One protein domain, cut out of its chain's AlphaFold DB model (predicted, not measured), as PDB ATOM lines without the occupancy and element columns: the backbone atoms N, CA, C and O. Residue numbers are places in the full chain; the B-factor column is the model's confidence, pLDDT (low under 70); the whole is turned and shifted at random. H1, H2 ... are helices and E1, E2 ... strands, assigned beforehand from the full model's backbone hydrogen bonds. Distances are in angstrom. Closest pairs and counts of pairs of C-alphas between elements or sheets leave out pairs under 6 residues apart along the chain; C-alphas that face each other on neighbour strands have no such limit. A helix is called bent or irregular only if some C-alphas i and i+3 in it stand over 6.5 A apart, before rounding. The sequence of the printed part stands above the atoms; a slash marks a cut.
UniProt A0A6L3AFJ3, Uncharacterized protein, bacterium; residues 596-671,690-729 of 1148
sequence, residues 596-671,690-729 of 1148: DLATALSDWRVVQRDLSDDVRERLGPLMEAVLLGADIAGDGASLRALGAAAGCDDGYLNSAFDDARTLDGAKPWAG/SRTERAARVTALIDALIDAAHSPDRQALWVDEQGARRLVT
ATOM      1  N   ASP A 596     112.146 102.274 128.231       93.00
ATOM      2  CA  ASP A 596     112.426 102.356 126.790       93.00
ATOM      3  C   ASP A 596     113.518 103.395 126.477       93.00
ATOM      4  O   ASP A 596     113.491 104.507 127.007       93.00
ATOM      5  N   LEU A 597     114.468 103.044 125.603       93.12
ATOM      6  CA  LEU A 597     115.565 103.918 125.183       93.12
ATOM      7  C   LEU A 597     115.343 104.583 123.816       93.12
ATOM      8  O   LEU A 597     116.027 105.561 123.512       93.12
ATOM      9  N   ALA A 598     114.394 104.113 122.997       81.56
ATOM     10  CA  ALA A 598     114.257 104.498 121.587       81.56
ATOM     11  C   ALA A 598     114.010 106.004 121.368       81.56
ATOM     12  O   ALA A 598     114.345 106.539 120.312       81.56
ATOM     13  N   THR A 599     113.457 106.705 122.363       83.44
ATOM     14  CA  THR A 599     113.258 108.168 122.337       83.44
ATOM     15  C   THR A 599     113.968 108.896 123.472       83.44
ATOM     16  O   THR A 599     113.922 110.125 123.544       83.44
ATOM     17  N   ALA A 600     114.640 108.167 124.361       85.00
ATOM     18  CA  ALA A 600     115.142 108.738 125.598       85.00
ATOM     19  C   ALA A 600     116.233 109.790 125.348       85.00
ATOM     20  O   ALA A 600     116.244 110.814 126.022       85.00
ATOM     21  N   LEU A 601     117.074 109.618 124.317       82.12
ATOM     22  CA  LEU A 601     118.088 110.614 123.947       82.12
ATOM     23  C   LEU A 601     117.479 111.912 123.402       82.12
ATOM     24  O   LEU A 601     117.927 113.005 123.757       82.12
ATOM     25  N   SER A 602     116.465 111.820 122.534       86.88
ATOM     26  CA  SER A 602     115.797 113.024 122.022       86.88
ATOM     27  C   SER A 602     115.030 113.743 123.120       86.88
ATOM     28  O   SER A 602     115.013 114.972 123.153       86.88
ATOM     29  N   ASP A 603     114.411 112.982 124.020       91.38
ATOM     30  CA  ASP A 603     113.643 113.522 125.133       91.38
ATOM     31  C   ASP A 603     114.570 114.201 126.143       91.38
ATOM     32  O   ASP A 603     114.344 115.366 126.471       91.38
ATOM     33  N   TRP A 604     115.671 113.537 126.514       89.12
ATOM     34  CA  TRP A 604     116.760 114.089 127.319       89.12
ATOM     35  C   TRP A 604     117.236 115.432 126.775       89.12
ATOM     36  O   TRP A 604     117.180 116.438 127.476       89.12
ATOM     37  N   ARG A 605     117.624 115.495 125.495       89.62
ATOM     38  CA  ARG A 605     118.163 116.726 124.894       89.62
ATOM     39  C   ARG A 605     117.203 117.910 124.974       89.62
ATOM     40  O   ARG A 605     117.658 119.053 125.017       89.62
ATOM     41  N   VAL A 606     115.900 117.637 124.977       91.12
ATOM     42  CA  VAL A 606     114.839 118.647 125.036       91.12
ATOM     43  C   VAL A 606     114.616 119.140 126.461       91.12
ATOM     44  O   VAL A 606     114.415 120.339 126.645       91.12
ATOM     45  N   VAL A 607     114.661 118.250 127.455       90.56
ATOM     46  CA  VAL A 607     114.287 118.570 128.844       90.56
ATOM     47  C   VAL A 607     115.479 118.725 129.792       90.56
ATOM     48  O   VAL A 607     115.296 119.175 130.911       90.56
ATOM     49  N   GLN A 608     116.712 118.433 129.371       91.75
ATOM     50  CA  GLN A 608     117.906 118.509 130.233       91.75
ATOM     51  C   GLN A 608     118.153 119.893 130.854       91.75
ATOM     52  O   GLN A 608     118.777 120.006 131.902       91.75
ATOM     53  N   ARG A 609     117.660 120.963 130.214       90.94
ATOM     54  CA  ARG A 609     117.752 122.335 130.743       90.94
ATOM     55  C   ARG A 609     116.795 122.590 131.907       90.94
ATOM     56  O   ARG A 609     116.974 123.572 132.614       90.94
ATOM     57  N   ASP A 610     115.798 121.727 132.066       91.19
ATOM     58  CA  ASP A 610     114.784 121.785 133.117       91.19
ATOM     59  C   ASP A 610     115.174 120.937 134.344       91.19
ATOM     60  O   ASP A 610     114.495 120.983 135.371       91.19
ATOM     61  N   LEU A 611     116.245 120.144 134.245       89.50
ATOM     62  CA  LEU A 611     116.767 119.344 135.352       89.50
ATOM     63  C   LEU A 611     117.551 120.208 136.332       89.50
ATOM     64  O   LEU A 611     118.073 121.262 135.963       89.50
ATOM     65  N   SER A 612     117.646 119.744 137.578       90.75
ATOM     66  CA  SER A 612     118.544 120.363 138.552       90.75
ATOM     67  C   SER A 612     119.988 120.309 138.046       90.75
ATOM     68  O   SER A 612     120.380 119.361 137.358       90.75
ATOM     69  N   ASP A 613     120.780 121.330 138.380       90.81
ATOM     70  CA  ASP A 613     122.191 121.376 137.987       90.81
ATOM     71  C   ASP A 613     122.937 120.134 138.509       90.81
ATOM     72  O   ASP A 613     123.680 119.518 137.754       90.81
ATOM     73  N   ASP A 614     122.612 119.684 139.728       90.06
ATOM     74  CA  ASP A 614     123.162 118.473 140.353       90.06
ATOM     75  C   ASP A 614     122.902 117.206 139.516       90.06
ATOM     76  O   ASP A 614     123.834 116.482 139.173       90.06
ATOM     77  N   VAL A 615     121.655 116.955 139.093       90.88
ATOM     78  CA  VAL A 615     121.337 115.795 138.239       90.88
ATOM     79  C   VAL A 615     121.967 115.934 136.858       90.88
ATOM     80  O   VAL A 615     122.508 114.965 136.325       90.88
ATOM     81  N   ARG A 616     121.912 117.127 136.261       93.69
ATOM     82  CA  ARG A 616     122.452 117.357 134.919       93.69
ATOM     83  C   ARG A 616     123.963 117.133 134.873       93.69
ATOM     84  O   ARG A 616     124.441 116.499 133.938       93.69
ATOM     85  N   GLU A 617     124.697 117.641 135.856       93.00
ATOM     86  CA  GLU A 617     126.157 117.542 135.916       93.00
ATOM     87  C   GLU A 617     126.621 116.131 136.278       93.00
ATOM     88  O   GLU A 617     127.556 115.623 135.661       93.00
ATOM     89  N   ARG A 618     125.934 115.469 137.216       93.62
ATOM     90  CA  ARG A 618     126.365 114.172 137.754       93.62
ATOM     91  C   ARG A 618     125.861 112.970 136.956       93.62
ATOM     92  O   ARG A 618     126.576 111.981 136.833       93.62
ATOM     93  N   LEU A 619     124.658 113.036 136.374       93.31
ATOM     94  CA  LEU A 619     124.092 111.941 135.564       93.31
ATOM     95  C   LEU A 619     124.092 112.196 134.065       93.31
ATOM     96  O   LEU A 619     124.067 111.224 133.314       93.31
ATOM     97  N   GLY A 620     124.117 113.450 133.605       93.06
ATOM     98  CA  GLY A 620     124.064 113.760 132.173       93.06
ATOM     99  C   GLY A 620     125.133 113.022 131.354       93.06
ATOM    100  O   GLY A 620     124.781 112.329 130.396       93.06
ATOM    101  N   PRO A 621     126.415 113.071 131.760       94.19
ATOM    102  CA  PRO A 621     127.480 112.332 131.087       94.19
ATOM    103  C   PRO A 621     127.264 110.805 131.067       94.19
ATOM    104  O   PRO A 621     127.494 110.157 130.044       94.19
ATOM    105  N   LEU A 622     126.771 110.213 132.164       94.75
ATOM    106  CA  LEU A 622     126.445 108.782 132.224       94.75
ATOM    107  C   LEU A 622     125.252 108.428 131.326       94.75
ATOM    108  O   LEU A 622     125.288 107.416 130.631       94.75
ATOM    109  N   MET A 623     124.211 109.264 131.302       94.75
ATOM    110  CA  MET A 623     123.045 109.096 130.432       94.75
ATOM    111  C   MET A 623     123.449 109.051 128.961       94.75
ATOM    112  O   MET A 623     123.036 108.144 128.239       94.75
ATOM    113  N   GLU A 624     124.267 110.004 128.513       93.44
ATOM    114  CA  GLU A 624     124.738 110.047 127.128       93.44
ATOM    115  C   GLU A 624     125.588 108.824 126.777       93.44
ATOM    116  O   GLU A 624     125.360 108.211 125.732       93.44
ATOM    117  N   ALA A 625     126.496 108.420 127.673       94.44
ATOM    118  CA  ALA A 625     127.302 107.217 127.499       94.44
ATOM    119  C   ALA A 625     126.431 105.956 127.397       94.44
ATOM    120  O   ALA A 625     126.627 105.140 126.505       94.44
ATOM    121  N   VAL A 626     125.420 105.802 128.252       94.31
ATOM    122  CA  VAL A 626     124.533 104.630 128.227       94.31
ATOM    123  C   VAL A 626     123.681 104.594 126.964       94.31
ATOM    124  O   VAL A 626     123.519 103.528 126.371       94.31
ATOM    125  N   LEU A 627     123.159 105.739 126.524       93.75
ATOM    126  CA  LEU A 627     122.350 105.828 125.307       93.75
ATOM    127  C   LEU A 627     123.186 105.529 124.055       93.75
ATOM    128  O   LEU A 627     122.733 104.779 123.194       93.75
ATOM    129  N   LEU A 628     124.418 106.042 123.983       92.81
ATOM    130  CA  LEU A 628     125.360 105.714 122.910       92.81
ATOM    131  C   LEU A 628     125.795 104.242 122.967       92.81
ATOM    132  O   LEU A 628     125.820 103.549 121.952       92.81
ATOM    133  N   GLY A 629     126.105 103.749 124.162       94.81
ATOM    134  CA  GLY A 629     126.518 102.375 124.408       94.81
ATOM    135  C   GLY A 629     125.435 101.367 124.047       94.81
ATOM    136  O   GLY A 629     125.739 100.330 123.469       94.81
ATOM    137  N   ALA A 630     124.164 101.686 124.307       94.88
ATOM    138  CA  ALA A 630     123.033 100.846 123.925       94.88
ATOM    139  C   ALA A 630     122.932 100.668 122.405       94.88
ATOM    140  O   ALA A 630     122.493  99.612 121.947       94.88
ATOM    141  N   ASP A 631     123.380 101.655 121.622       92.88
ATOM    142  CA  ASP A 631     123.402 101.563 120.164       92.88
ATOM    143  C   ASP A 631     124.466 100.599 119.621       92.88
ATOM    144  O   ASP A 631     124.295 100.050 118.528       92.88
ATOM    145  N   ILE A 632     125.517 100.361 120.405       94.56
ATOM    146  CA  ILE A 632     126.698  99.570 120.039       94.56
ATOM    147  C   ILE A 632     126.632  98.164 120.650       94.56
ATOM    148  O   ILE A 632     126.992  97.178 120.003       94.56
ATOM    149  N   ALA A 633     126.187  98.065 121.900       94.00
ATOM    150  CA  ALA A 633     126.204  96.840 122.679       94.00
ATOM    151  C   ALA A 633     125.105  95.850 122.257       94.00
ATOM    152  O   ALA A 633     124.049  96.213 121.735       94.00
ATOM    153  N   GLY A 634     125.365  94.565 122.507       92.75
ATOM    154  CA  GLY A 634     124.401  93.489 122.284       92.75
ATOM    155  C   GLY A 634     123.401  93.319 123.433       92.75
ATOM    156  O   GLY A 634     123.601  93.822 124.539       92.75
ATOM    157  N   ASP A 635     122.342  92.550 123.172       94.75
ATOM    158  CA  ASP A 635     121.366  92.116 124.182       94.75
ATOM    159  C   ASP A 635     122.055  91.504 125.416       94.75
ATOM    160  O   ASP A 635     122.977  90.694 125.292       94.75
ATOM    161  N   GLY A 636     121.597  91.884 126.610       94.06
ATOM    162  CA  GLY A 636     122.167  91.455 127.887       94.06
ATOM    163  C   GLY A 636     123.376  92.261 128.373       94.06
ATOM    164  O   GLY A 636     123.994  91.856 129.355       94.06
ATOM    165  N   ALA A 637     123.740  93.379 127.738       97.19
ATOM    166  CA  ALA A 637     124.801  94.250 128.250       97.19
ATOM    167  C   ALA A 637     124.463  94.810 129.648       97.19
ATOM    168  O   ALA A 637     123.318  95.174 129.931       97.19
ATOM    169  N   SER A 638     125.461  94.872 130.531       97.44
ATOM    170  CA  SER A 638     125.364  95.529 131.838       97.44
ATOM    171  C   SER A 638     125.550  97.041 131.725       97.44
ATOM    172  O   SER A 638     126.043  97.522 130.707       97.44
ATOM    173  N   LEU A 639     125.210  97.806 132.766       97.06
ATOM    174  CA  LEU A 639     125.414  99.260 132.754       97.06
ATOM    175  C   LEU A 639     126.888  99.633 132.519       97.06
ATOM    176  O   LEU A 639     127.180 100.521 131.719       97.06
ATOM    177  N   ARG A 640     127.822  98.902 133.146       97.94
ATOM    178  CA  ARG A 640     129.265  99.051 132.903       97.94
ATOM    179  C   ARG A 640     129.631  98.740 131.455       97.94
ATOM    180  O   ARG A 640     130.354  99.514 130.837       97.94
ATOM    181  N   ALA A 641     129.107  97.651 130.890       97.75
ATOM    182  CA  ALA A 641     129.377  97.280 129.503       97.75
ATOM    183  C   ALA A 641     128.835  98.315 128.503       97.75
ATOM    184  O   ALA A 641     129.472  98.559 127.482       97.75
ATOM    185  N   LEU A 642     127.696  98.950 128.802       97.56
ATOM    186  CA  LEU A 642     127.159 100.057 128.004       97.56
ATOM    187  C   LEU A 642     128.099 101.267 128.045       97.56
ATOM    188  O   LEU A 642     128.468 101.784 126.996       97.56
ATOM    189  N   GLY A 643     128.544 101.670 129.238       97.31
ATOM    190  CA  GLY A 643     129.521 102.749 129.393       97.31
ATOM    191  C   GLY A 643     130.843 102.469 128.667       97.31
ATOM    192  O   GLY A 643     131.334 103.310 127.917       97.31
ATOM    193  N   ALA A 644     131.379 101.256 128.810       97.25
ATOM    194  CA  ALA A 644     132.601 100.836 128.128       97.25
ATOM    195  C   ALA A 644     132.435 100.807 126.597       97.25
ATOM    196  O   ALA A 644     133.324 101.245 125.869       97.25
ATOM    197  N   ALA A 645     131.280 100.355 126.089       96.94
ATOM    198  CA  ALA A 645     130.967 100.382 124.657       96.94
ATOM    199  C   ALA A 645     130.906 101.812 124.090       96.94
ATOM    200  O   ALA A 645     131.179 102.010 122.908       96.94
ATOM    201  N   ALA A 646     130.592 102.802 124.929       96.69
ATOM    202  CA  ALA A 646     130.644 104.222 124.591       96.69
ATOM    203  C   ALA A 646     132.043 104.856 124.742       96.69
ATOM    204  O   ALA A 646     132.198 106.050 124.495       96.69
ATOM    205  N   GLY A 647     133.065 104.075 125.113       96.94
ATOM    206  CA  GLY A 647     134.450 104.533 125.241       96.94
ATOM    207  C   GLY A 647     134.811 105.131 126.603       96.94
ATOM    208  O   GLY A 647     135.865 105.752 126.719       96.94
ATOM    209  N   CYS A 648     133.969 104.962 127.626       96.94
ATOM    210  CA  CYS A 648     134.294 105.368 128.991       96.94
ATOM    211  C   CYS A 648     135.262 104.374 129.653       96.94
ATOM    212  O   CYS A 648     135.076 103.162 129.540       96.94
ATOM    213  N   ASP A 649     136.254 104.877 130.389       97.00
ATOM    214  CA  ASP A 649     137.125 104.042 131.221       97.00
ATOM    215  C   ASP A 649     136.471 103.664 132.566       97.00
ATOM    216  O   ASP A 649     135.506 104.287 133.019       97.00
ATOM    217  N   ASP A 650     137.005 102.628 133.222       96.00
ATOM    218  CA  ASP A 650     136.467 102.110 134.486       96.00
ATOM    219  C   ASP A 650     136.533 103.115 135.645       96.00
ATOM    220  O   ASP A 650     135.673 103.078 136.526       96.00
ATOM    221  N   GLY A 651     137.528 104.009 135.658       96.81
ATOM    222  CA  GLY A 651     137.677 105.025 136.700       96.81
ATOM    223  C   GLY A 651     136.539 106.037 136.641       96.81
ATOM    224  O   GLY A 651     135.862 106.276 137.645       96.81
ATOM    225  N   TYR A 652     136.269 106.554 135.442       96.19
ATOM    226  CA  TYR A 652     135.116 107.408 135.183       96.19
ATOM    227  C   TYR A 652     133.797 106.700 135.518       96.19
ATOM    228  O   TYR A 652     132.960 107.271 136.216       96.19
ATOM    229  N   LEU A 653     133.609 105.452 135.069       96.31
ATOM    230  CA  LEU A 653     132.358 104.723 135.311       96.31
ATOM    231  C   LEU A 653     132.104 104.493 136.800       96.31
ATOM    232  O   LEU A 653     130.979 104.677 137.254       96.31
ATOM    233  N   ASN A 654     133.133 104.143 137.573       96.56
ATOM    234  CA  ASN A 654     132.992 103.976 139.017       96.56
ATOM    235  C   ASN A 654     132.584 105.290 139.698       96.56
ATOM    236  O   ASN A 654     131.626 105.283 140.468       96.56
ATOM    237  N   SER A 655     133.224 106.411 139.340       96.06
ATOM    238  CA  SER A 655     132.840 107.738 139.843       96.06
ATOM    239  C   SER A 655     131.388 108.080 139.492       96.06
ATOM    240  O   SER A 655     130.618 108.474 140.362       96.06
ATOM    241  N   ALA A 656     130.985 107.868 138.237       95.88
ATOM    242  CA  ALA A 656     129.626 108.142 137.781       95.88
ATOM    243  C   ALA A 656     128.579 107.250 138.475       95.88
ATOM    244  O   ALA A 656     127.458 107.687 138.736       95.88
ATOM    245  N   PHE A 657     128.920 105.998 138.796       96.69
ATOM    246  CA  PHE A 657     128.038 105.114 139.559       96.69
ATOM    247  C   PHE A 657     127.914 105.542 141.020       96.69
ATOM    248  O   PHE A 657     126.813 105.476 141.563       96.69
ATOM    249  N   ASP A 658     128.991 106.002 141.654       95.50
ATOM    250  CA  ASP A 658     128.935 106.555 143.013       95.50
ATOM    251  C   ASP A 658     128.094 107.836 143.066       95.50
ATOM    252  O   ASP A 658     127.249 108.005 143.955       95.50
ATOM    253  N   ASP A 659     128.231 108.686 142.051       94.06
ATOM    254  CA  ASP A 659     127.374 109.848 141.868       94.06
ATOM    255  C   ASP A 659     125.903 109.457 141.713       94.06
ATOM    256  O   ASP A 659     125.044 109.939 142.453       94.06
ATOM    257  N   ALA A 660     125.608 108.507 140.824       93.81
ATOM    258  CA  ALA A 660     124.260 107.987 140.635       93.81
ATOM    259  C   ALA A 660     123.666 107.430 141.941       93.81
ATOM    260  O   ALA A 660     122.522 107.731 142.274       93.81
ATOM    261  N   ARG A 661     124.433 106.650 142.714       92.69
ATOM    262  CA  ARG A 661     123.970 106.023 143.968       92.69
ATOM    263  C   ARG A 661     123.592 107.034 145.045       92.69
ATOM    264  O   ARG A 661     122.690 106.746 145.833       92.69
ATOM    265  N   THR A 662     124.292 108.163 145.096       90.00
ATOM    266  CA  THR A 662     124.114 109.202 146.124       90.00
ATOM    267  C   THR A 662     123.076 110.254 145.743       90.00
ATOM    268  O   THR A 662     122.643 111.014 146.607       90.00
ATOM    269  N   LEU A 663     122.638 110.292 144.482       88.62
ATOM    270  CA  LEU A 663     121.586 111.199 144.038       88.62
ATOM    271  C   LEU A 663     120.223 110.853 144.638       88.62
ATOM    272  O   LEU A 663     119.743 109.714 144.580       88.62
ATOM    273  N   ASP A 664     119.546 111.888 145.134       75.12
ATOM    274  CA  ASP A 664     118.137 111.789 145.478       75.12
ATOM    275  C   ASP A 664     117.279 111.891 144.213       75.12
ATOM    276  O   ASP A 664     116.854 112.966 143.781       75.12
ATOM    277  N   GLY A 665     116.975 110.733 143.628       70.75
ATOM    278  CA  GLY A 665     116.067 110.630 142.485       70.75
ATOM    279  C   GLY A 665     114.636 111.123 142.758       70.75
ATOM    280  O   GLY A 665     113.797 111.010 141.873       70.75
ATOM    281  N   ALA A 666     114.294 111.607 143.961       69.31
ATOM    282  CA  ALA A 666     112.988 112.203 144.245       69.31
ATOM    283  C   ALA A 666     112.833 113.638 143.715       69.31
ATOM    284  O   ALA A 666     111.701 114.069 143.508       69.31
ATOM    285  N   LYS A 667     113.930 114.369 143.456       78.50
ATOM    286  CA  LYS A 667     113.877 115.761 142.967       78.50
ATOM    287  C   LYS A 667     114.755 116.002 141.729       78.50
ATOM    288  O   LYS A 667     115.662 116.831 141.781       78.50
ATOM    289  N   PRO A 668     114.494 115.323 140.592       81.62
ATOM    290  CA  PRO A 668     115.350 115.475 139.418       81.62
ATOM    291  C   PRO A 668     115.246 116.841 138.718       81.62
ATOM    292  O   PRO A 668     116.100 117.185 137.903       81.62
ATOM    293  N   TRP A 669     114.218 117.630 139.022       84.94
ATOM    294  CA  TRP A 669     113.838 118.815 138.253       84.94
ATOM    295  C   TRP A 669     114.150 120.112 138.997       84.94
ATOM    296  O   TRP A 669     113.935 120.216 140.205       84.94
ATOM    297  N   ALA A 670     114.645 121.119 138.274       80.31
ATOM    298  CA  ALA A 670     114.954 122.424 138.844       80.31
ATOM    299  C   ALA A 670     113.673 123.193 139.190       80.31
ATOM    300  O   ALA A 670     112.693 123.142 138.451       80.31
ATOM    301  N   GLY A 671     113.704 123.961 140.285       74.25
ATOM    302  CA  GLY A 671     112.858 125.148 140.482       74.25
ATOM    303  C   GLY A 671     111.346 124.982 140.289       74.25
ATOM    304  O   GLY A 671     110.693 125.935 139.873       74.25
ATOM    305  N   SER A 690     103.133 117.096 125.675       85.56
ATOM    306  CA  SER A 690     104.309 116.447 125.077       85.56
ATOM    307  C   SER A 690     105.564 116.658 125.926       85.56
ATOM    308  O   SER A 690     106.391 115.757 126.013       85.56
ATOM    309  N   ARG A 691     105.721 117.823 126.566       86.88
ATOM    310  CA  ARG A 691     106.877 118.106 127.426       86.88
ATOM    311  C   ARG A 691     106.795 117.356 128.759       86.88
ATOM    312  O   ARG A 691     107.801 116.781 129.155       86.88
ATOM    313  N   THR A 692     105.622 117.269 129.387       84.19
ATOM    314  CA  THR A 692     105.410 116.470 130.610       84.19
ATOM    315  C   THR A 692     105.588 114.972 130.339       84.19
ATOM    316  O   THR A 692     106.226 114.279 131.119       84.19
ATOM    317  N   GLU A 693     105.128 114.477 129.185       86.88
ATOM    318  CA  GLU A 693     105.375 113.101 128.721       86.88
ATOM    319  C   GLU A 693     106.870 112.798 128.566       86.88
ATOM    320  O   GLU A 693     107.341 111.726 128.949       86.88
ATOM    321  N   ARG A 694     107.636 113.738 127.996       90.38
ATOM    322  CA  ARG A 694     109.098 113.617 127.888       90.38
ATOM    323  C   ARG A 694     109.754 113.632 129.262       90.38
ATOM    324  O   ARG A 694     110.651 112.833 129.500       90.38
ATOM    325  N   ALA A 695     109.292 114.504 130.156       88.81
ATOM    326  CA  ALA A 695     109.796 114.589 131.518       88.81
ATOM    327  C   ALA A 695     109.559 113.284 132.299       88.81
ATOM    328  O   ALA A 695     110.482 112.772 132.926       88.81
ATOM    329  N   ALA A 696     108.383 112.668 132.162       86.38
ATOM    330  CA  ALA A 696     108.092 111.365 132.756       86.38
ATOM    331  C   ALA A 696     109.039 110.271 132.241       86.38
ATOM    332  O   ALA A 696     109.632 109.537 133.031       86.38
ATOM    333  N   ARG A 697     109.264 110.201 130.920       89.44
ATOM    334  CA  ARG A 697     110.197 109.222 130.330       89.44
ATOM    335  C   ARG A 697     111.646 109.446 130.758       89.44
ATOM    336  O   ARG A 697     112.345 108.481 131.049       89.44
ATOM    337  N   VAL A 698     112.094 110.699 130.827       91.81
ATOM    338  CA  VAL A 698     113.445 111.035 131.302       91.81
ATOM    339  C   VAL A 698     113.595 110.734 132.791       91.81
ATOM    340  O   VAL A 698     114.625 110.198 133.186       91.81
ATOM    341  N   THR A 699     112.564 110.976 133.601       89.75
ATOM    342  CA  THR A 699     112.560 110.593 135.020       89.75
ATOM    343  C   THR A 699     112.677 109.077 135.184       89.75
ATOM    344  O   THR A 699     113.515 108.614 135.951       89.75
ATOM    345  N   ALA A 700     111.921 108.298 134.403       89.25
ATOM    346  CA  ALA A 700     112.021 106.839 134.408       89.25
ATOM    347  C   ALA A 700     113.413 106.333 133.976       89.25
ATOM    348  O   ALA A 700     113.878 105.306 134.474       89.25
ATOM    349  N   LEU A 701     114.097 107.044 133.069       93.12
ATOM    350  CA  LEU A 701     115.487 106.747 132.714       93.12
ATOM    351  C   LEU A 701     116.456 107.093 133.848       93.12
ATOM    352  O   LEU A 701     117.321 106.280 134.152       93.12
ATOM    353  N   ILE A 702     116.303 108.253 134.490       92.88
ATOM    354  CA  ILE A 702     117.111 108.637 135.656       92.88
ATOM    355  C   ILE A 702     116.974 107.580 136.758       92.88
ATOM    356  O   ILE A 702     117.985 107.082 137.244       92.88
ATOM    357  N   ASP A 703     115.747 107.177 137.098       89.81
ATOM    358  CA  ASP A 703     115.512 106.129 138.097       89.81
ATOM    359  C   ASP A 703     116.162 104.801 137.686       89.81
ATOM    360  O   ASP A 703     116.884 104.213 138.488       89.81
ATOM    361  N   ALA A 704     115.990 104.364 136.432       92.50
ATOM    362  CA  ALA A 704     116.612 103.133 135.941       92.50
ATOM    363  C   ALA A 704     118.148 103.184 136.017       92.50
ATOM    364  O   ALA A 704     118.779 102.195 136.379       92.50
ATOM    365  N   LEU A 705     118.770 104.325 135.716       94.69
ATOM    366  CA  LEU A 705     120.223 104.482 135.813       94.69
ATOM    367  C   LEU A 705     120.713 104.453 137.252       94.69
ATOM    368  O   LEU A 705     121.697 103.774 137.540       94.69
ATOM    369  N   ILE A 706     120.014 105.143 138.156       93.38
ATOM    370  CA  ILE A 706     120.331 105.084 139.580       93.38
ATOM    371  C   ILE A 706     120.195 103.637 140.067       93.38
ATOM    372  O   ILE A 706     121.092 103.137 140.740       93.38
ATOM    373  N   ASP A 707     119.113 102.946 139.709       90.38
ATOM    374  CA  ASP A 707     118.853 101.567 140.128       90.38
ATOM    375  C   ASP A 707     119.912 100.600 139.575       90.38
ATOM    376  O   ASP A 707     120.451  99.775 140.316       90.38
ATOM    377  N   ALA A 708     120.284 100.738 138.303       92.69
ATOM    378  CA  ALA A 708     121.344  99.946 137.691       92.69
ATOM    379  C   ALA A 708     122.733 100.252 138.282       92.69
ATOM    380  O   ALA A 708     123.559  99.345 138.384       92.69
ATOM    381  N   ALA A 709     123.000 101.480 138.738       94.94
ATOM    382  CA  ALA A 709     124.281 101.846 139.346       94.94
ATOM    383  C   ALA A 709     124.558 101.114 140.672       94.94
ATOM    384  O   ALA A 709     125.720 100.929 141.033       94.94
ATOM    385  N   HIS A 710     123.534 100.634 141.391       91.94
ATOM    386  CA  HIS A 710     123.713  99.777 142.582       91.94
ATOM    387  C   HIS A 710     124.220  98.371 142.241       91.94
ATOM    388  O   HIS A 710     124.693  97.645 143.112       91.94
ATOM    389  N   SER A 711     124.125  97.952 140.982       92.56
ATOM    390  CA  SER A 711     124.609  96.655 140.509       92.56
ATOM    391  C   SER A 711     125.056  96.769 139.047       92.56
ATOM    392  O   SER A 711     124.451  96.147 138.171       92.56
ATOM    393  N   PRO A 712     126.109  97.563 138.763       96.12
ATOM    394  CA  PRO A 712     126.425  98.021 137.409       96.12
ATOM    395  C   PRO A 712     126.875  96.894 136.473       96.12
ATOM    396  O   PRO A 712     126.865  97.066 135.254       96.12
ATOM    397  N   ASP A 713     127.243  95.743 137.035       96.12
ATOM    398  CA  ASP A 713     127.682  94.552 136.311       96.12
ATOM    399  C   ASP A 713     126.535  93.571 136.016       96.12
ATOM    400  O   ASP A 713     126.713  92.627 135.243       96.12
ATOM    401  N   ARG A 714     125.333  93.797 136.570       93.75
ATOM    402  CA  ARG A 714     124.145  93.019 136.201       93.75
ATOM    403  C   ARG A 714     123.691  93.393 134.800       93.75
ATOM    404  O   ARG A 714     123.734  94.553 134.395       93.75
ATOM    405  N   GLN A 715     123.237  92.389 134.063       96.12
ATOM    406  CA  GLN A 715     122.690  92.572 132.726       96.12
ATOM    407  C   GLN A 715     121.423  93.427 132.805       96.12
ATOM    408  O   GLN A 715     120.502  93.087 133.545       96.12
ATOM    409  N   ALA A 716     121.383  94.516 132.040       94.31
ATOM    410  CA  ALA A 716     120.298  95.493 132.092       94.31
ATOM    411  C   ALA A 716     119.717  95.797 130.706       94.31
ATOM    412  O   ALA A 716     118.526  96.072 130.595       94.31
ATOM    413  N   LEU A 717     120.513  95.734 129.633       96.94
ATOM    414  CA  LEU A 717     120.013  95.982 128.283       96.94
ATOM    415  C   LEU A 717     119.206  94.785 127.770       96.94
ATOM    416  O   LEU A 717     119.707  93.662 127.705       96.94
ATOM    417  N   TRP A 718     117.990  95.061 127.319       96.44
ATOM    418  CA  TRP A 718     117.148  94.152 126.559       96.44
ATOM    419  C   TRP A 718     116.891  94.717 125.165       96.44
ATOM    420  O   TRP A 718     116.459  95.863 125.025       96.44
ATOM    421  N   VAL A 719     117.131  93.904 124.137       94.94
ATOM    422  CA  VAL A 719     116.724  94.202 122.757       94.94
ATOM    423  C   VAL A 719     115.582  93.270 122.370       94.94
ATOM    424  O   VAL A 719     115.748  92.048 122.360       94.94
ATOM    425  N   ASP A 720     114.404  93.827 122.084       90.50
ATOM    426  CA  ASP A 720     113.239  93.017 121.721       90.50
ATOM    427  C   ASP A 720     113.289  92.487 120.278       90.50
ATOM    428  O   ASP A 720     114.202  92.771 119.502       90.50
ATOM    429  N   GLU A 721     112.285  91.689 119.904       86.62
ATOM    430  CA  GLU A 721     112.184  91.089 118.566       86.62
ATOM    431  C   GLU A 721     112.049  92.135 117.444       86.62
ATOM    432  O   GLU A 721     112.317  91.834 116.279       86.62
ATOM    433  N   GLN A 722     111.632  93.357 117.779       87.19
ATOM    434  CA  GLN A 722     111.512  94.498 116.876       87.19
ATOM    435  C   GLN A 722     112.788  95.359 116.848       87.19
ATOM    436  O   GLN A 722     112.854  96.316 116.074       87.19
ATOM    437  N   GLY A 723     113.802  95.020 117.647       91.31
ATOM    438  CA  GLY A 723     115.042  95.778 117.784       91.31
ATOM    439  C   GLY A 723     114.943  96.979 118.729       91.31
ATOM    440  O   GLY A 723     115.884  97.769 118.787       91.31
ATOM    441  N   ALA A 724     113.837  97.147 119.458       92.50
ATOM    442  CA  ALA A 724     113.710  98.211 120.445       92.50
ATOM    443  C   ALA A 724     114.573  97.896 121.671       92.50
ATOM    444  O   ALA A 724     114.571  96.777 122.189       92.50
ATOM    445  N   ARG A 725     115.305  98.909 122.131       94.88
ATOM    446  CA  ARG A 725     116.266  98.818 123.231       94.88
ATOM    447  C   ARG A 725     115.622  99.315 124.514       94.88
ATOM    448  O   ARG A 725     115.064 100.410 124.535       94.88
ATOM    449  N   ARG A 726     115.706  98.525 125.579       96.06
ATOM    450  CA  ARG A 726     115.143  98.852 126.892       96.06
ATOM    451  C   ARG A 726     116.140  98.537 127.996       96.06
ATOM    452  O   ARG A 726     116.878  97.564 127.886       96.06
ATOM    453  N   LEU A 727     116.141  99.328 129.062       96.44
ATOM    454  CA  LEU A 727     116.807  98.967 130.312       96.44
ATOM    455  C   LEU A 727     115.820  98.240 131.213       96.44
ATOM    456  O   LEU A 727     114.718  98.732 131.435       96.44
ATOM    457  N   VAL A 728     116.217  97.088 131.733       96.81
ATOM    458  CA  VAL A 728     115.478  96.331 132.738       96.81
ATOM    459  C   VAL A 728     116.287  96.343 134.025       96.81
ATOM    460  O   VAL A 728     117.420  95.867 134.058       96.81
ATOM    461  N   THR A 729     115.718  96.917 135.078       95.25
ATOM    462  CA  THR A 729     116.394  97.135 136.366       95.25
ATOM    463  C   THR A 729     115.498  96.688 137.514       95.25
ATOM    464  O   THR A 729     114.286  96.560 137.320       95.25
TER     465      THR A 729
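This is residues 596 to 671 and 690 to 729 of the 1148 residues of an uncharacterized protein of bacterium (UniProt A0A6L3AFJ3). A compact body of helices is built round the long, kinked helix H2, with H1, H3 and H4 packed on it, while a second long helix, H5, crosses H2 and reaches from H1 to H4. A small strand hairpin, E1 and E2, packs on H5 through E2. The printed part has 116 residues and is mostly helix, with five named helices, then two antiparallel strands. The radius of gyration of the C-alphas is 13.1 A, and the spans are 38 by 33 by 21 A.

H1, residues 600 to 610, and H2, residues 613 to 632, form a helical hairpin and touch at a shallow tilt of 10 degrees, closest at the C-alphas of Leu 601 and Leu 627, 6.6 A. H3, residues 639 to 645, touches H2 at a steep tilt of 64 degrees, closest at C-alphas 642 and 629, 4.3 A. H4, residues 650 to 662, touches H2 residues 618 to 622 alone, closest at C-alphas 659 and 618, 6.1 A. H5, residues 690 to 709, touches H1 about perpendicular at 78 degrees, closest at C-alphas 694 and 603, 5.3 A. H5 residues 705 to 709 alone touch H4, closest at C-alphas 709 and 657, 5.0 A. H2 and H5 only just touch, with 3 pairs of C-alphas within 8 A, closest at 623 and 705, 7.6 A. E1, residues 717 to 719, and E2, residues 725 to 729, form an antiparallel hairpin, with N 718 and O 726 within hydrogen-bond range at 2.8 A. Every O i to N i+4 pair is within range in H3, H4 and H5, against 5 of 7 in H1 and 12 of 16 in H2.

H1 begins at C-alpha 600 (115.142, 108.738, 125.598). H2 and H5 are each 28.6 A long, H4 18.4 A. H1 and H2 are irregular: C-alphas 606 and 609 are 7.4 A apart, 618 and 621 7.0 A. E2 ends at C-alpha 729 (116.394, 97.135, 136.366).

Residues 672 to 689 are not printed, leaving 19.6 A between C-alphas 671 and 690. Of the links printed whole, none is long. Residue 666 alone has pLDDT under 70.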